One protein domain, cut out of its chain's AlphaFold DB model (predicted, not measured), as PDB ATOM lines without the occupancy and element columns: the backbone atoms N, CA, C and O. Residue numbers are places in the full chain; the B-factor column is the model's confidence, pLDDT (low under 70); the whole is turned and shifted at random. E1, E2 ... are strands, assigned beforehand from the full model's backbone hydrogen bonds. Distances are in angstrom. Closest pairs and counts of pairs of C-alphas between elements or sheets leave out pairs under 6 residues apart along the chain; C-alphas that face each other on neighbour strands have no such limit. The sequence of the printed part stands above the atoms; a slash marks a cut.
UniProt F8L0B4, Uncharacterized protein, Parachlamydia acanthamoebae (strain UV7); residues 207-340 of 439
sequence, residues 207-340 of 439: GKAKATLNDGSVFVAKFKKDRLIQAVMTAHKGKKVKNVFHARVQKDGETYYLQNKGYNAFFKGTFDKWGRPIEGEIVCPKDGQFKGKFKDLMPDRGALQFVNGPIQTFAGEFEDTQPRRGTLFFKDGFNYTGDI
ATOM      1  N   GLY A 207      96.664 120.847 143.929       89.31
ATOM      2  CA  GLY A 207      97.966 120.289 144.293       89.31
ATOM      3  C   GLY A 207      98.746 119.803 143.075       89.31
ATOM      4  O   GLY A 207      98.754 120.477 142.055       89.31
ATOM      5  N   LYS A 208      99.481 118.695 143.194       88.06
ATOM      6  CA  LYS A 208     100.392 118.224 142.139       88.06
ATOM      7  C   LYS A 208      99.658 117.370 141.103       88.06
ATOM      8  O   LYS A 208      98.787 116.578 141.459       88.06
ATOM      9  N   ALA A 209     100.085 117.494 139.855       90.00
ATOM     10  CA  ALA A 209      99.685 116.654 138.739       90.00
ATOM     11  C   ALA A 209     100.916 116.198 137.951       90.00
ATOM     12  O   ALA A 209     101.946 116.879 137.958       90.00
ATOM     13  N   LYS A 210     100.809 115.056 137.277       90.69
ATOM     14  CA  LYS A 210     101.848 114.498 136.419       90.69
ATOM     15  C   LYS A 210     101.217 113.850 135.192       90.69
ATOM     16  O   LYS A 210     100.444 112.920 135.347       90.69
ATOM     17  N   ALA A 211     101.589 114.268 133.992       87.56
ATOM     18  CA  ALA A 211     101.302 113.542 132.764       87.56
ATOM     19  C   ALA A 211     102.562 112.851 132.244       87.56
ATOM     20  O   ALA A 211     103.665 113.383 132.367       87.56
ATOM     21  N   THR A 212     102.390 111.663 131.682       89.50
ATOM     22  CA  THR A 212     103.404 110.912 130.940       89.50
ATOM     23  C   THR A 212     102.804 110.587 129.582       89.50
ATOM     24  O   THR A 212     101.828 109.842 129.509       89.50
ATOM     25  N   LEU A 213     103.351 111.190 128.535       83.12
ATOM     26  CA  LEU A 213     102.910 111.012 127.157       83.12
ATOM     27  C   LEU A 213     103.545 109.752 126.549       83.12
ATOM     28  O   LEU A 213     104.533 109.224 127.069       83.12
ATOM     29  N   ASN A 214     102.978 109.257 125.450       85.00
ATOM     30  CA  ASN A 214     103.433 108.014 124.810       85.00
ATOM     31  C   ASN A 214     104.859 108.091 124.243       85.00
ATOM     32  O   ASN A 214     105.547 107.075 124.166       85.00
ATOM     33  N   ASP A 215     105.313 109.285 123.873       76.69
ATOM     34  CA  ASP A 215     106.683 109.561 123.424       76.69
ATOM     35  C   ASP A 215     107.713 109.548 124.579       76.69
ATOM     36  O   ASP A 215     108.919 109.665 124.349       76.69
ATOM     37  N   GLY A 216     107.245 109.386 125.824       82.75
ATOM     38  CA  GLY A 216     108.041 109.427 127.048       82.75
ATOM     39  C   GLY A 216     108.152 110.817 127.676       82.75
ATOM     40  O   GLY A 216     108.754 110.943 128.744       82.75
ATOM     41  N   SER A 217     107.578 111.853 127.061       76.56
ATOM     42  CA  SER A 217     107.569 113.210 127.601       76.56
ATOM     43  C   SER A 217     106.791 113.273 128.917       76.56
ATOM     44  O   SER A 217     105.755 112.627 129.095       76.56
ATOM     45  N   VAL A 218     107.294 114.056 129.873       83.94
ATOM     46  CA  VAL A 218     106.727 114.155 131.225       83.94
ATOM     47  C   VAL A 218     106.355 115.593 131.535       83.94
ATOM     48  O   VAL A 218     107.182 116.493 131.442       83.94
ATOM     49  N   PHE A 219     105.129 115.811 131.990       81.56
ATOM     50  CA  PHE A 219     104.626 117.115 132.403       81.56
ATOM     51  C   PHE A 219     104.257 117.080 133.882       81.56
ATOM     52  O   PHE A 219     103.387 116.317 134.278       81.56
ATOM     53  N   VAL A 220     104.896 117.890 134.719       85.25
ATOM     54  CA  VAL A 220     104.585 117.998 136.151       85.25
ATOM     55  C   VAL A 220     103.992 119.366 136.420       85.25
ATOM     56  O   VAL A 220     104.647 120.374 136.192       85.25
ATOM     57  N   ALA A 221     102.783 119.414 136.962       85.31
ATOM     58  CA  ALA A 221     102.067 120.654 137.217       85.31
ATOM     59  C   ALA A 221     101.625 120.799 138.673       85.31
ATOM     60  O   ALA A 221     101.576 119.841 139.445       85.31
ATOM     61  N   LYS A 222     101.294 122.032 139.050       88.19
ATOM     62  CA  LYS A 222     100.616 122.369 140.296       88.19
ATOM     63  C   LYS A 222      99.344 123.136 139.970       88.19
ATOM     64  O   LYS A 222      99.423 124.149 139.287       88.19
ATOM     65  N   PHE A 223      98.218 122.692 140.509       86.75
ATOM     66  CA  PHE A 223      96.901 123.283 140.320       86.75
ATOM     67  C   PHE A 223      96.337 123.861 141.624       86.75
ATOM     68  O   PHE A 223      96.681 123.420 142.726       86.75
ATOM     69  N   LYS A 224      95.438 124.839 141.498       88.38
ATOM     70  CA  LYS A 224      94.598 125.364 142.581       88.38
ATOM     71  C   LYS A 224      93.223 125.720 142.010       88.38
ATOM     72  O   LYS A 224      93.113 126.735 141.333       88.38
ATOM     73  N   LYS A 225      92.194 124.927 142.345       87.44
ATOM     74  CA  LYS A 225      90.819 125.094 141.831       87.44
ATOM     75  C   LYS A 225      90.800 125.123 140.297       87.44
ATOM     76  O   LYS A 225      90.500 126.152 139.704       87.44
ATOM     77  N   ASP A 226      91.315 124.050 139.695       82.50
ATOM     78  CA  ASP A 226      91.515 123.866 138.245       82.50
ATOM     79  C   ASP A 226      92.472 124.823 137.537       82.50
ATOM     80  O   ASP A 226      92.910 124.538 136.424       82.50
ATOM     81  N   ARG A 227      92.905 125.900 138.192       81.62
ATOM     82  CA  ARG A 227      93.894 126.809 137.620       81.62
ATOM     83  C   ARG A 227      95.288 126.235 137.753       81.62
ATOM     84  O   ARG A 227      95.726 125.899 138.860       81.62
ATOM     85  N   LEU A 228      95.994 126.157 136.633       80.25
ATOM     86  CA  LEU A 228      97.414 125.861 136.619       80.25
ATOM     87  C   LEU A 228      98.162 127.005 137.325       80.25
ATOM     88  O   LEU A 228      97.920 128.178 137.077       80.25
ATOM     89  N   ILE A 229      99.060 126.664 138.243       85.94
ATOM     90  CA  ILE A 229      99.895 127.620 138.984       85.94
ATOM     91  C   ILE A 229     101.324 127.587 138.456       85.94
ATOM     92  O   ILE A 229     101.954 128.621 138.249       85.94
ATOM     93  N   GLN A 230     101.844 126.383 138.248       83.31
ATOM     94  CA  GLN A 230     103.164 126.165 137.678       83.31
ATOM     95  C   GLN A 230     103.196 124.823 136.963       83.31
ATOM     96  O   GLN A 230     102.541 123.883 137.416       83.31
ATOM     97  N   ALA A 231     103.996 124.712 135.912       79.94
ATOM     98  CA  ALA A 231     104.313 123.438 135.291       79.94
ATOM     99  C   ALA A 231     105.786 123.332 134.921       79.94
ATOM    100  O   ALA A 231     106.467 124.335 134.735       79.94
ATOM    101  N   VAL A 232     106.258 122.099 134.803       76.50
ATOM    102  CA  VAL A 232     107.532 121.742 134.203       76.50
ATOM    103  C   VAL A 232     107.269 120.633 133.191       76.50
ATOM    104  O   VAL A 232     106.826 119.552 133.572       76.50
ATOM    105  N   MET A 233     107.531 120.891 131.914       78.00
ATOM    106  CA  MET A 233     107.484 119.891 130.851       78.00
ATOM    107  C   MET A 233     108.900 119.458 130.508       78.00
ATOM    108  O   MET A 233     109.727 120.296 130.180       78.00
ATOM    109  N   THR A 234     109.167 118.161 130.555       77.12
ATOM    110  CA  THR A 234     110.394 117.539 130.061       77.12
ATOM    111  C   THR A 234     110.043 116.800 128.780       77.12
ATOM    112  O   THR A 234     109.385 115.763 128.831       77.12
ATOM    113  N   ALA A 235     110.435 117.361 127.639       69.69
ATOM    114  CA  ALA A 235     110.218 116.748 126.336       69.69
ATOM    115  C   ALA A 235     111.280 115.673 126.082       69.69
ATOM    116  O   ALA A 235     112.463 115.890 126.367       69.69
ATOM    117  N   HIS A 236     110.878 114.534 125.530       68.94
ATOM    118  CA  HIS A 236     111.762 113.414 125.217       68.94
ATOM    119  C   HIS A 236     111.774 113.105 123.714       68.94
ATOM    120  O   HIS A 236     110.795 113.310 123.008       68.94
ATOM    121  N   LYS A 237     112.904 112.589 123.210       67.44
ATOM    122  CA  LYS A 237     112.982 111.898 121.912       67.44
ATOM    123  C   LYS A 237     113.584 110.518 122.160       67.44
ATOM    124  O   LYS A 237     114.806 110.358 122.249       67.44
ATOM    125  N   GLY A 238     112.719 109.530 122.375       71.38
ATOM    126  CA  GLY A 238     113.127 108.242 122.934       71.38
ATOM    127  C   GLY A 238     113.666 108.410 124.361       71.38
ATOM    128  O   GLY A 238     113.055 109.067 125.195       71.38
ATOM    129  N   LYS A 239     114.843 107.849 124.668       70.69
ATOM    130  CA  LYS A 239     115.422 107.924 126.028       70.69
ATOM    131  C   LYS A 239     116.103 109.260 126.367       70.69
ATOM    132  O   LYS A 239     116.457 109.468 127.523       70.69
ATOM    133  N   LYS A 240     116.328 110.149 125.393       72.12
ATOM    134  CA  LYS A 240     117.058 111.410 125.609       72.12
ATOM    135  C   LYS A 240     116.091 112.551 125.932       72.12
ATOM    136  O   LYS A 240     115.108 112.734 125.216       72.12
ATOM    137  N   VAL A 241     116.403 113.323 126.977       71.94
ATOM    138  CA  VAL A 241     115.728 114.599 127.262       71.94
ATOM    139  C   VAL A 241     116.110 115.587 126.170       71.94
ATOM    140  O   VAL A 241     117.293 115.846 125.947       71.94
ATOM    141  N   LYS A 242     115.100 116.110 125.490       67.38
ATOM    142  CA  LYS A 242     115.227 117.084 124.412       67.38
ATOM    143  C   LYS A 242     115.231 118.500 124.986       67.38
ATOM    144  O   LYS A 242     116.146 119.266 124.714       67.38
ATOM    145  N   ASN A 243     114.262 118.805 125.854       65.06
ATOM    146  CA  ASN A 243     114.117 120.125 126.464       65.06
ATOM    147  C   ASN A 243     113.332 120.128 127.774       65.06
ATOM    148  O   ASN A 243     112.632 119.166 128.093       65.06
ATOM    149  N   VAL A 244     113.441 121.239 128.515       67.81
ATOM    150  CA  VAL A 244     112.695 121.465 129.758       67.81
ATOM    151  C   VAL A 244     112.045 122.851 129.769       67.81
ATOM    152  O   VAL A 244     112.732 123.867 129.818       67.81
ATOM    153  N   PHE A 245     110.717 122.895 129.799       67.50
ATOM    154  CA  PHE A 245     109.926 124.126 129.830       67.50
ATOM    155  C   PHE A 245     109.323 124.335 131.211       67.50
ATOM    156  O   PHE A 245     108.729 123.420 131.767       67.50
ATOM    157  N   HIS A 246     109.448 125.535 131.756       75.44
ATOM    158  CA  HIS A 246     108.897 125.942 133.041       75.44
ATOM    159  C   HIS A 246     107.781 126.948 132.788       75.44
ATOM    160  O   HIS A 246     108.035 128.017 132.249       75.44
ATOM    161  N   ALA A 247     106.559 126.628 133.188       78.25
ATOM    162  CA  ALA A 247     105.427 127.538 133.132       78.25
ATOM    163  C   ALA A 247     105.109 128.074 134.532       78.25
ATOM    164  O   ALA A 247     105.128 127.312 135.503       78.25
ATOM    165  N   ARG A 248     104.767 129.358 134.653       84.44
ATOM    166  CA  ARG A 248     104.231 129.960 135.885       84.44
ATOM    167  C   ARG A 248     103.112 130.937 135.565       84.44
ATOM    168  O   ARG A 248     103.296 131.827 134.737       84.44
ATOM    169  N   VAL A 249     101.986 130.794 136.257       87.06
ATOM    170  CA  VAL A 249     100.883 131.752 136.149       87.06
ATOM    171  C   VAL A 249     101.339 133.129 136.636       87.06
ATOM    172  O   VAL A 249     102.080 133.244 137.617       87.06
ATOM    173  N   GLN A 250     100.933 134.168 135.921       88.12
ATOM    174  CA  GLN A 250     101.186 135.559 136.260       88.12
ATOM    175  C   GLN A 250     100.171 136.063 137.291       88.12
ATOM    176  O   GLN A 250      99.219 135.372 137.660       88.12
ATOM    177  N   LYS A 251     100.395 137.283 137.794       84.00
ATOM    178  CA  LYS A 251      99.527 137.908 138.807       84.00
ATOM    179  C   LYS A 251      98.086 138.107 138.325       84.00
ATOM    180  O   LYS A 251      97.188 138.109 139.159       84.00
ATOM    181  N   ASP A 252      97.882 138.252 137.016       83.88
ATOM    182  CA  ASP A 252      96.557 138.372 136.394       83.88
ATOM    183  C   ASP A 252      95.722 137.079 136.489       83.88
ATOM    184  O   ASP A 252      94.500 137.120 136.388       83.88
ATOM    185  N   GLY A 253      96.362 135.932 136.740       81.56
ATOM    186  CA  GLY A 253      95.706 134.632 136.828       81.56
ATOM    187  C   GLY A 253      95.289 134.026 135.485       81.56
ATOM    188  O   GLY A 253      94.665 132.965 135.500       81.56
ATOM    189  N   GLU A 254      95.625 134.664 134.363       82.25
ATOM    190  CA  GLU A 254      95.224 134.258 133.007       82.25
ATOM    191  C   GLU A 254      96.424 134.022 132.083       82.25
ATOM    192  O   GLU A 254      96.339 133.213 131.158       82.25
ATOM    193  N   THR A 255      97.544 134.694 132.348       83.94
ATOM    194  CA  THR A 255      98.761 134.597 131.544       83.94
ATOM    195  C   THR A 255      99.753 133.637 132.192       83.94
ATOM    196  O   THR A 255      99.973 133.649 133.402       83.94
ATOM    197  N   TYR A 256     100.409 132.814 131.384       82.69
ATOM    198  CA  TYR A 256     101.429 131.859 131.797       82.69
ATOM    199  C   TYR A 256     102.773 132.254 131.210       82.69
ATOM    200  O   TYR A 256     102.962 132.250 130.001       82.69
ATOM    201  N   TYR A 257     103.737 132.559 132.065       79.81
ATOM    202  CA  TYR A 257     105.113 132.768 131.643       79.81
ATOM    203  C   TYR A 257     105.797 131.427 131.419       79.81
ATOM    204  O   TYR A 257     105.871 130.616 132.344       79.81
ATOM    205  N   LEU A 258     106.284 131.209 130.204       77.12
ATOM    206  CA  LEU A 258     106.989 130.023 129.749       77.12
ATOM    207  C   LEU A 258     108.485 130.329 129.660       77.12
ATOM    208  O   LEU A 258     108.897 131.256 128.966       77.12
ATOM    209  N   GLN A 259     109.303 129.527 130.327       71.12
ATOM    210  CA  GLN A 259     110.752 129.654 130.343       71.12
ATOM    211  C   GLN A 259     111.414 128.334 129.949       71.12
ATOM    212  O   GLN A 259     111.155 127.291 130.541       71.12
ATOM    213  N   ASN A 260     112.321 128.382 128.985       65.00
ATOM    214  CA  ASN A 260     113.239 127.294 128.638       65.00
ATOM    215  C   ASN A 260     114.612 127.928 128.384       65.00
ATOM    216  O   ASN A 260     114.648 129.079 127.992       65.00
ATOM    217  N   LYS A 261     115.735 127.251 128.636       64.12
ATOM    218  CA  LYS A 261     117.108 127.802 128.558       64.12
ATOM    219  C   LYS A 261     117.301 128.850 127.437       64.12
ATOM    220  O   LYS A 261     117.461 128.482 126.280       64.12
ATOM    221  N   GLY A 262     117.331 130.141 127.797       61.47
ATOM    222  CA  GLY A 262     117.531 131.265 126.863       61.47
ATOM    223  C   GLY A 262     116.263 131.855 126.223       61.47
ATOM    224  O   GLY A 262     116.364 132.828 125.484       61.47
ATOM    225  N   TYR A 263     115.087 131.317 126.540       63.44
ATOM    226  CA  TYR A 263     113.794 131.647 125.945       63.44
ATOM    227  C   TYR A 263     112.756 131.952 127.004       63.44
ATOM    228  O   TYR A 263     112.557 131.186 127.951       63.44
ATOM    229  N   ASN A 264     112.063 133.058 126.781       70.75
ATOM    230  CA  ASN A 264     110.998 133.548 127.627       70.75
ATOM    231  C   ASN A 264     109.816 133.891 126.718       70.75
ATOM    232  O   ASN A 264     109.971 134.669 125.778       70.75
ATOM    233  N   ALA A 265     108.657 133.313 127.002       76.19
ATOM    234  CA  ALA A 265     107.423 133.560 126.273       76.19
ATOM    235  C   ALA A 265     106.251 133.704 127.247       76.19
ATOM    236  O   ALA A 265     106.337 133.305 128.408       76.19
ATOM    237  N   PHE A 266     105.144 134.255 126.772       79.00
ATOM    238  CA  PHE A 266     103.896 134.365 127.516       79.00
ATOM    239  C   PHE A 266     102.803 133.621 126.762       79.00
ATOM    240  O   PHE A 266     102.673 133.794 125.559       79.00
ATOM    241  N   PHE A 267     102.030 132.794 127.457       81.44
ATOM    242  CA  PHE A 267     100.895 132.070 126.902       81.44
ATOM    243  C   PHE A 267      99.592 132.510 127.561       81.44
ATOM    244  O   PHE A 267      99.519 132.572 128.789       81.44
ATOM    245  N   LYS A 268      98.550 132.735 126.766       85.38
ATOM    246  CA  LYS A 268      97.177 132.946 127.240       85.38
ATOM    247  C   LYS A 268      96.224 132.101 126.404       85.38
ATOM    248  O   LYS A 268      96.292 132.141 125.181       85.38
ATOM    249  N   GLY A 269      95.334 131.340 127.036       85.56
ATOM    250  CA  GLY A 269      94.463 130.431 126.294       85.56
ATOM    251  C   GLY A 269      93.472 129.645 127.140       85.56
ATOM    252  O   GLY A 269      93.350 129.843 128.350       85.56
ATOM    253  N   THR A 270      92.762 128.746 126.467       83.62
ATOM    254  CA  THR A 270      91.793 127.816 127.041       83.62
ATOM    255  C   THR A 270      92.413 126.438 127.216       83.62
ATOM    256  O   THR A 270      93.341 126.045 126.504       83.62
ATOM    257  N   PHE A 271      91.883 125.688 128.179       77.12
ATOM    258  CA  PHE A 271      92.360 124.354 128.510       77.12
ATOM    259  C   PHE A 271      91.195 123.377 128.586       77.12
ATOM    260  O   PHE A 271      90.081 123.755 128.948       77.12
ATOM    261  N   ASP A 272      91.458 122.114 128.281       68.06
ATOM    262  CA  ASP A 272      90.476 121.050 128.449       68.06
ATOM    263  C   ASP A 272      90.295 120.642 129.922       68.06
ATOM    264  O   ASP A 272      91.004 121.101 130.828       68.06
ATOM    265  N   LYS A 273      89.369 119.703 130.171       60.75
ATOM    266  CA  LYS A 273      89.112 119.128 131.507       60.75
ATOM    267  C   LYS A 273      90.346 118.476 132.143       60.75
ATOM    268  O   LYS A 273      90.345 118.189 133.337       60.75
ATOM    269  N   TRP A 274      91.433 118.300 131.399       59.31
ATOM    270  CA  TRP A 274      92.704 117.736 131.844       59.31
ATOM    271  C   TRP A 274      93.797 118.800 132.026       59.31
ATOM    272  O   TRP A 274      94.757 118.570 132.750       59.31
ATOM    273  N   GLY A 275      93.578 120.038 131.583       64.12
ATOM    274  CA  GLY A 275      94.545 121.132 131.701       64.12
ATOM    275  C   GLY A 275      95.532 121.180 130.534       64.12
ATOM    276  O   GLY A 275      96.592 121.788 130.666       64.12
ATOM    277  N   ARG A 276      95.206 120.528 129.412       71.56
ATOM    278  CA  ARG A 276      95.931 120.636 128.140       71.56
ATOM    279  C   ARG A 276      95.401 121.855 127.378       71.56
ATOM    280  O   ARG A 276      94.186 122.046 127.385       71.56
ATOM    281  N   PRO A 277      96.256 122.681 126.751       75.38
ATOM    282  CA  PRO A 277      95.788 123.810 125.961       75.38
ATOM    283  C   PRO A 277      94.960 123.303 124.774       75.38
ATOM    284  O   PRO A 277      95.339 122.321 124.138       75.38
ATOM    285  N   ILE A 278      93.834 123.961 124.505       82.62
ATOM    286  CA  ILE A 278      92.986 123.709 123.328       82.62
ATOM    287  C   ILE A 278      93.235 124.798 122.289       82.62
ATOM    288  O   ILE A 278      93.424 124.522 121.108       82.62
ATOM    289  N   GLU A 279      93.245 126.048 122.739       89.38
ATOM    290  CA  GLU A 279      93.418 127.227 121.904       89.38
ATOM    291  C   GLU A 279      94.096 128.322 122.718       89.38
ATOM    292  O   GLU A 279      93.906 128.418 123.931       89.38
ATOM    293  N   GLY A 280      94.902 129.150 122.070       84.88
ATOM    294  CA  GLY A 280      95.552 130.252 122.748       84.88
ATOM    295  C   GLY A 280      96.572 130.984 121.901       84.88
ATOM    296  O   GLY A 280      96.706 130.784 120.695       84.88
ATOM    297  N   GLU A 281      97.296 131.849 122.586       82.94
ATOM    298  CA  GLU A 281      98.257 132.775 122.029       82.94
ATOM    299  C   GLU A 281      99.576 132.650 122.789       82.94
ATOM    300  O   GLU A 281      99.580 132.661 124.019       82.94
ATOM    301  N   ILE A 282     100.683 132.510 122.061       80.12
ATOM    302  CA  ILE A 282     102.051 132.520 122.582       80.12
ATOM    303  C   ILE A 282     102.737 133.782 122.070       80.12
ATOM    304  O   ILE A 282     102.901 133.947 120.868       80.12
ATOM    305  N   VAL A 283     103.209 134.632 122.971       76.56
ATOM    306  CA  VAL A 283     103.999 135.822 122.654       76.56
ATOM    307  C   VAL A 283     105.443 135.582 123.079       76.56
ATOM    308  O   VAL A 283     105.732 135.439 124.268       76.56
ATOM    309  N   CYS A 284     106.356 135.568 122.114       73.25
ATOM    310  CA  CYS A 284     107.801 135.583 122.315       73.25
ATOM    311  C   CYS A 284     108.301 137.009 122.027       73.25
ATOM    312  O   CYS A 284     108.477 137.349 120.858       73.25
ATOM    313  N   PRO A 285     108.576 137.857 123.041       68.62
ATOM    314  CA  PRO A 285     108.829 139.289 122.833       68.62
ATOM    315  C   PRO A 285     109.953 139.636 121.846       68.62
ATOM    316  O   PRO A 285     109.979 140.741 121.318       68.62
ATOM    317  N   LYS A 286     110.899 138.715 121.622       65.19
ATOM    318  CA  LYS A 286     112.029 138.905 120.701       65.19
ATOM    319  C   LYS A 286     111.829 138.268 119.326       65.19
ATOM    320  O   LYS A 286     112.516 138.660 118.389       65.19
ATOM    321  N   ASP A 287     110.923 137.301 119.215       65.25
ATOM    322  CA  ASP A 287     110.906 136.363 118.091       65.25
ATOM    323  C   ASP A 287     109.595 136.417 117.298       65.25
ATOM    324  O   ASP A 287     109.606 136.218 116.084       65.25
ATOM    325  N   GLY A 288     108.466 136.718 117.945       73.06
ATOM    326  CA  GLY A 288     107.168 136.682 117.279       73.06
ATOM    327  C   GLY A 288     106.009 136.325 118.189       73.06
ATOM    328  O   GLY A 288     106.132 136.237 119.411       73.06
ATOM    329  N   GLN A 289     104.866 136.088 117.564       80.00
ATOM    330  CA  GLN A 289     103.621 135.739 118.228       80.00
ATOM    331  C   GLN A 289     102.937 134.617 117.457       80.00
ATOM    332  O   GLN A 289     102.780 134.696 116.247       80.00
ATOM    333  N   PHE A 290     102.500 133.579 118.154       81.75
ATOM    334  CA  PHE A 290     101.643 132.537 117.611       81.75
ATOM    335  C   PHE A 290     100.236 132.666 118.186       81.75
ATOM    336  O   PHE A 290     100.087 132.882 119.386       81.75
ATOM    337  N   LYS A 291      99.206 132.455 117.370       84.94
ATOM    338  CA  LYS A 291      97.812 132.343 117.804       84.94
ATOM    339  C   LYS A 291      97.143 131.175 117.096       84.94
ATOM    340  O   LYS A 291      97.110 131.140 115.867       84.94
ATOM    341  N   GLY A 292      96.583 130.236 117.852       84.00
ATOM    342  CA  GLY A 292      95.953 129.069 117.254       84.00
ATOM    343  C   GLY A 292      95.536 127.976 118.224       84.00
ATOM    344  O   GLY A 292      95.500 128.155 119.442       84.00
ATOM    345  N   LYS A 293      95.208 126.826 117.640       85.38
ATOM    346  CA  LYS A 293      94.799 125.597 118.310       85.38
ATOM    347  C   LYS A 293      95.992 124.713 118.629       85.38
ATOM    348  O   LYS A 293      97.010 124.734 117.931       85.38
ATOM    349  N   PHE A 294      95.824 123.915 119.673       76.44
ATOM    350  CA  PHE A 294      96.833 123.012 120.196       76.44
ATOM    351  C   PHE A 294      96.314 121.578 120.234       76.44
ATOM    352  O   PHE A 294      95.145 121.325 120.526       76.44
ATOM    353  N   LYS A 295      97.222 120.636 119.993       71.94
ATOM    354  CA  LYS A 295      97.003 119.200 120.121       71.94
ATOM    355  C   LYS A 295      98.208 118.587 120.821       71.94
ATOM    356  O   LYS A 295      99.343 118.897 120.485       71.94
ATOM    357  N   ASP A 296      97.961 117.773 121.848       66.25
ATOM    358  CA  ASP A 296      99.011 117.100 122.631       66.25
ATOM    359  C   ASP A 296     100.112 118.048 123.146       66.25
ATOM    360  O   ASP A 296     101.296 117.727 123.156       66.25
ATOM    361  N   LEU A 297      99.699 119.233 123.620       66.38
ATOM    362  CA  LEU A 297     100.572 120.316 124.103       66.38
ATOM    363  C   LEU A 297     101.408 121.019 123.009       66.38
ATOM    364  O   LEU A 297     102.231 121.873 123.343       66.38
ATOM    365  N   MET A 298     101.194 120.709 121.729       70.62
ATOM    366  CA  MET A 298     101.891 121.306 120.585       70.62
ATOM    367  C   MET A 298     100.944 122.152 119.719       70.62
ATOM    368  O   MET A 298      99.742 121.888 119.714       70.62
ATOM    369  N   PRO A 299     101.442 123.173 118.995       74.19
ATOM    370  CA  PRO A 299     100.659 123.855 117.965       74.19
ATOM    371  C   PRO A 299     100.133 122.857 116.925       74.19
ATOM    372  O   PRO A 299     100.888 122.003 116.471       74.19
ATOM    373  N   ASP A 300      98.859 122.985 116.559       81.81
ATOM    374  CA  ASP A 300      98.185 122.152 115.548       81.81
ATOM    375  C   ASP A 300      97.804 122.991 114.324       81.81
ATOM    376  O   ASP A 300      98.171 122.681 113.194       81.81
ATOM    377  N   ARG A 301      97.114 124.115 114.542       86.19
ATOM    378  CA  ARG A 301      96.715 125.055 113.483       86.19
ATOM    379  C   ARG A 301      96.724 126.476 114.000       86.19
ATOM    380  O   ARG A 301      96.247 126.713 115.106       86.19
ATOM    381  N   GLY A 302      97.185 127.437 113.213       86.50
ATOM    382  CA  GLY A 302      97.169 128.835 113.632       86.50
ATOM    383  C   GLY A 302      97.987 129.759 112.754       86.50
ATOM    384  O   GLY A 302      98.440 129.380 111.677       86.50
ATOM    385  N   ALA A 303      98.179 130.975 113.251       83.44
ATOM    386  CA  ALA A 303      98.998 131.996 112.626       83.44
ATOM    387  C   ALA A 303     100.220 132.323 113.491       83.44
ATOM    388  O   ALA A 303     100.102 132.476 114.704       83.44
ATOM    389  N   LEU A 304     101.383 132.443 112.861       80.62
ATOM    390  CA  LEU A 304     102.658 132.833 113.443       80.62
ATOM    391  C   LEU A 304     103.103 134.151 112.806       80.62
ATOM    392  O   LEU A 304     103.427 134.189 111.627       80.62
ATOM    393  N   GLN A 305     103.113 135.223 113.582       81.88
ATOM    394  CA  GLN A 305     103.649 136.523 113.198       81.88
ATOM    395  C   GLN A 305     105.117 136.617 113.601       81.88
ATOM    396  O   GLN A 305     105.482 136.274 114.729       81.88
ATOM    397  N   PHE A 306     105.947 137.118 112.695       74.50
ATOM    398  CA  PHE A 306     107.384 137.256 112.892       74.50
ATOM    399  C   PHE A 306     107.754 138.725 113.100       74.50
ATOM    400  O   PHE A 306     107.290 139.609 112.379       74.50
ATOM    401  N   VAL A 307     108.627 138.999 114.075       68.75
ATOM    402  CA  VAL A 307     109.145 140.364 114.301       68.75
ATOM    403  C   VAL A 307     110.203 140.711 113.246       68.75
ATOM    404  O   VAL A 307     110.175 141.776 112.626       68.75
ATOM    405  N   ASN A 308     111.117 139.773 112.997       64.38
ATOM    406  CA  ASN A 308     112.294 139.963 112.153       64.38
ATOM    407  C   ASN A 308     112.234 139.081 110.901       64.38
ATOM    408  O   ASN A 308     111.600 138.031 110.905       64.38
ATOM    409  N   GLY A 309     112.946 139.498 109.852       67.50
ATOM    410  CA  GLY A 309     113.017 138.773 108.583       67.50
ATOM    411  C   GLY A 309     112.000 139.240 107.531       67.50
ATOM    412  O   GLY A 309     111.240 140.187 107.788       67.50
ATOM    413  N   PRO A 310     112.035 138.611 106.339       65.75
ATOM    414  CA  PRO A 310     111.219 138.990 105.184       65.75
ATOM    415  C   PRO A 310     109.772 138.494 105.289       65.75
ATOM    416  O   PRO A 310     108.870 139.117 104.741       65.75
ATOM    417  N   ILE A 311     109.534 137.410 106.030       71.19
ATOM    418  CA  ILE A 311     108.193 136.880 106.282       71.19
ATOM    419  C   ILE A 311     107.555 137.705 107.401       71.19
ATOM    420  O   ILE A 311     108.144 137.884 108.464       71.19
ATOM    421  N   GLN A 312     106.349 138.210 107.165       77.12
ATOM    422  CA  GLN A 312     105.525 138.885 108.161       77.12
ATOM    423  C   GLN A 312     104.709 137.874 108.970       77.12
ATOM    424  O   GLN A 312     104.693 137.933 110.198       77.12
ATOM    425  N   THR A 313     104.030 136.948 108.287       82.81
ATOM    426  CA  THR A 313     103.114 135.991 108.921       82.81
ATOM    427  C   THR A 313     103.141 134.646 108.204       82.81
ATOM    428  O   THR A 313     103.198 134.590 106.984       82.81
ATOM    429  N   PHE A 314     103.037 133.557 108.954       82.12
ATOM    430  CA  PHE A 314     102.618 132.250 108.461       82.12
ATOM    431  C   PHE A 314     101.218 131.941 108.998       82.12
ATOM    432  O   PHE A 314     100.980 132.156 110.179       82.12
ATOM    433  N   ALA A 315     100.307 131.407 108.189       86.44
ATOM    434  CA  ALA A 315      99.011 130.903 108.639       86.44
ATOM    435  C   ALA A 315      98.767 129.496 108.088       86.44
ATOM    436  O   ALA A 315      98.717 129.309 106.875       86.44
ATOM    437  N   GLY A 316      98.600 128.501 108.962       85.81
ATOM    438  CA  GLY A 316      98.418 127.125 108.515       85.81
ATOM    439  C   GLY A 316      98.475 126.056 109.600       85.81
ATOM    440  O   GLY A 316      98.221 126.304 110.779       85.81
ATOM    441  N   GLU A 317      98.762 124.839 109.154       85.94
ATOM    442  CA  GLU A 317      98.848 123.613 109.940       85.94
ATOM    443  C   GLU A 317     100.291 123.335 110.375       85.94
ATOM    444  O   GLU A 317     101.249 123.678 109.670       85.94
ATOM    445  N   PHE A 318     100.431 122.681 111.526       76.31
ATOM    446  CA  PHE A 318     101.700 122.345 112.155       76.31
ATOM    447  C   PHE A 318     101.807 120.842 112.411       76.31
ATOM    448  O   PHE A 318     100.827 120.180 112.745       76.31
ATOM    449  N   GLU A 319     103.019 120.310 112.302       72.88
ATOM    450  CA  GLU A 319     103.348 118.929 112.649       72.88
ATOM    451  C   GLU A 319     104.662 118.908 113.425       72.88
ATOM    452  O   GLU A 319     105.631 119.552 113.022       72.88
ATOM    453  N   ASP A 320     104.688 118.229 114.577       65.88
ATOM    454  CA  ASP A 320     105.845 118.192 115.479       65.88
ATOM    455  C   ASP A 320     106.469 119.574 115.693       65.88
ATOM    456  O   ASP A 320     107.691 119.731 115.640       65.88
ATOM    457  N   THR A 321     105.619 120.584 115.920       64.44
ATOM    458  CA  THR A 321     105.975 121.998 116.126       64.44
ATOM    459  C   THR A 321     106.550 122.754 114.916       64.44
ATOM    460  O   THR A 321     106.956 123.909 115.044       64.44
ATOM    461  N   GLN A 322     106.585 122.150 113.733       69.38
ATOM    462  CA  GLN A 322     107.011 122.801 112.490       69.38
ATOM    463  C   GLN A 322     105.780 123.218 111.675       69.38
ATOM    464  O   GLN A 322     104.821 122.448 111.624       69.38
ATOM    465  N   PRO A 323     105.782 124.390 111.014       73.25
ATOM    466  CA  PRO A 323     104.863 124.660 109.912       73.25
ATOM    467  C   PRO A 323     104.918 123.522 108.892       73.25
ATOM    468  O   PRO A 323     106.011 123.123 108.495       73.25
ATOM    469  N   ARG A 324     103.758 123.008 108.478       75.62
ATOM    470  CA  ARG A 324     103.657 121.926 107.490       75.62
ATOM    471  C   ARG A 324     102.943 122.362 106.223       75.62
ATOM    472  O   ARG A 324     103.372 122.005 105.137       75.62
ATOM    473  N   ARG A 325     101.827 123.081 106.337       79.88
ATOM    474  CA  ARG A 325     101.032 123.503 105.177       79.88
ATOM    475  C   ARG A 325     100.293 124.789 105.478       79.88
ATOM    476  O   ARG A 325      99.664 124.887 106.526       79.88
ATOM    477  N   GLY A 326     100.327 125.756 104.569       81.25
ATOM    478  CA  GLY A 326      99.581 127.002 104.719       81.25
ATOM    479  C   GLY A 326     100.122 128.129 103.859       81.25
ATOM    480  O   GLY A 326     100.750 127.875 102.833       81.25
ATOM    481  N   THR A 327      99.869 129.362 104.292       75.69
ATOM    482  CA  THR A 327     100.221 130.582 103.564       75.69
ATOM    483  C   THR A 327     101.279 131.390 104.312       75.69
ATOM    484  O   THR A 327     101.118 131.678 105.497       75.69
ATOM    485  N   LEU A 328     102.357 131.766 103.625       74.44
ATOM    486  CA  LEU A 328     103.348 132.748 104.061       74.44
ATOM    487  C   LEU A 328     103.013 134.102 103.443       74.44
ATOM    488  O   LEU A 328     102.812 134.187 102.236       74.44
ATOM    489  N   PHE A 329     103.007 135.138 104.270       74.56
ATOM    490  CA  PHE A 329     102.849 136.536 103.890       74.56
ATOM    491  C   PHE A 329     104.184 137.237 104.096       74.56
ATOM    492  O   PHE A 329     104.712 137.224 105.213       74.56
ATOM    493  N   PHE A 330     104.735 137.831 103.045       71.94
ATOM    494  CA  PHE A 330     106.010 138.539 103.067       71.94
ATOM    495  C   PHE A 330     105.792 140.054 103.191       71.94
ATOM    496  O   PHE A 330     104.744 140.592 102.838       71.94
ATOM    497  N   LYS A 331     106.777 140.762 103.753       73.62
ATOM    498  CA  LYS A 331     106.684 142.207 104.041       73.62
ATOM    499  C   LYS A 331     106.644 143.084 102.790       73.62
ATOM    500  O   LYS A 331     106.174 144.213 102.857       73.62
ATOM    501  N   ASP A 332     107.159 142.575 101.686       65.88
ATOM    502  CA  ASP A 332     107.115 143.185 100.358       65.88
ATOM    503  C   ASP A 332     105.783 142.931  99.630       65.88
ATOM    504  O   ASP A 332     105.594 143.430  98.527       65.88
ATOM    505  N   GLY A 333     104.846 142.210 100.259       62.19
ATOM    506  CA  GLY A 333     103.514 141.924  99.732       62.19
ATOM    507  C   GLY A 333     103.415 140.622  98.935       62.19
ATOM    508  O   GLY A 333     102.312 140.276  98.510       62.19
ATOM    509  N   PHE A 334     104.514 139.880  98.754       60.84
ATOM    510  CA  PHE A 334     104.454 138.544  98.159       60.84
ATOM    511  C   PHE A 334     103.802 137.541  99.107       60.84
ATOM    512  O   PHE A 334     103.972 137.623 100.325       60.84
ATOM    513  N   ASN A 335     103.105 136.548  98.546       61.28
ATOM    514  CA  ASN A 335     102.504 135.464  99.318       61.28
ATOM    515  C   ASN A 335     102.799 134.098  98.685       61.28
ATOM    516  O   ASN A 335     102.697 133.922  97.470       61.28
ATOM    517  N   TYR A 336     103.094 133.107  99.526       64.38
ATOM    518  CA  TYR A 336     103.251 131.707  99.122       64.38
ATOM    519  C   TYR A 336     102.194 130.849  99.801       64.38
ATOM    520  O   TYR A 336     102.047 130.947 101.012       64.38
ATOM    521  N   THR A 337     101.507 129.970  99.068       68.50
ATOM    522  CA  THR A 337     100.609 128.965  99.654       68.50
ATOM    523  C   THR A 337     100.996 127.563  99.201       68.50
ATOM    524  O   THR A 337     101.060 127.276  98.006       68.50
ATOM    525  N   GLY A 338     101.206 126.657 100.154       67.06
ATOM    526  CA  GLY A 338     101.577 125.284  99.834       67.06
ATOM    527  C   GLY A 338     102.023 124.466 101.033       67.06
ATOM    528  O   GLY A 338     101.799 124.840 102.189       67.06
ATOM    529  N   ASP A 339     102.631 123.323 100.733       69.50
ATOM    530  CA  ASP A 339     103.337 122.527 101.726       69.50
ATOM    531  C   ASP A 339     104.651 123.228 102.074       69.50
ATOM    532  O   ASP A 339     105.472 123.557 101.221       69.50
ATOM    533  N   ILE A 340     104.840 123.470 103.358       68.38
ATOM    534  CA  ILE A 340     105.978 124.171 103.912       68.38
ATOM    535  C   ILE A 340     106.893 123.135 104.538       68.38
ATOM    536  O   ILE A 340     106.540 122.453 105.496       68.38
TER     537      ILE A 340
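Overview. This is residues 207 to 340 of the 439 residues of an uncharacterized protein of Parachlamydia acanthamoebae (strain UV7) (UniProt F8L0B4). One long sheet of twelve strands, E1 to E12, winds as a twisted ribbon, each strand folding back beside the one before, with no second sheet and no named helix over it. The strands E6 to E11 each bend, which gives that part of the ribbon the form of a trough, while E1 to E4 make a splayed end. The printed part has 134 residues; its twelve strands follow each other along the chain in the same order as across the sheet, all antiparallel, and the class is all strand. It is compact, with a radius of gyration of the C-alphas of 15.8 A and spans of 50 by 36 by 29 A.

Along the chain. Find C-alpha 207 at (97.966, 120.289, 144.293); here E1 begins, residues 207 to 213. Read on through E2, residues 218 to 224, to E3, residues 227 to 237, the longest strand by residues at 28.9 A, which bends by 68 degrees at residue 230. E4, residues 240 to 249, begins at (117.058, 111.410, 125.609) and covers 28.0 A. Then come E5, residues 255 to 260, E6, residues 263 to 271 and 22.8 A long, E7, residues 277 to 284, E8, residues 288 to 295, E9, residues 298 to 306, E10, residues 311 to 319, and E11, residues 322 to 330. E9 bends by 97 degrees at residue 301, and E11 by 97 degrees at residue 325. E12, residues 335 to 339, ends at (103.337, 122.527, 101.726).

Arrangement. The sheet is a meander, each strand the antiparallel neighbour of the one before, with E1 and E12 as edge strands. Look first at the hairpin of E1 and E2, at 154 degrees, where N 209 and O 221 are 2.8 A apart, within hydrogen-bond range. E3 and E4 stand at 168 degrees; find N 233 and O 245 at 2.8 A. In the hairpin of E5 and E6, at 139 degrees, N 258 and O 265 are 2.8 A apart. Between E6 and E7, C-alphas 269 and 280 face each other at 3.7 A, and N 268 and O 281 are 2.9 A apart. Between E8 and E9, C-alphas 292 and 302 face each other at 3.8 A, and N 291 and O 303 are 2.8 A apart. At the far edge, E11 and E12 stand at 166 degrees, with N 328 and O 336 at 2.8 A. E1 and E12 are apart.

Size, cuts and confidence. The two C-alphas farthest apart, those of Gly 207 and Asp 332, are 50.4 A from each other. From edge to edge the strands' lines turn by 110 degrees. The printed part has no cut, and its eleven links are tight. The mean pLDDT of the printed part is 76.5; look for values under 70 at, among others, residues 272 to 275 and 332 to 340.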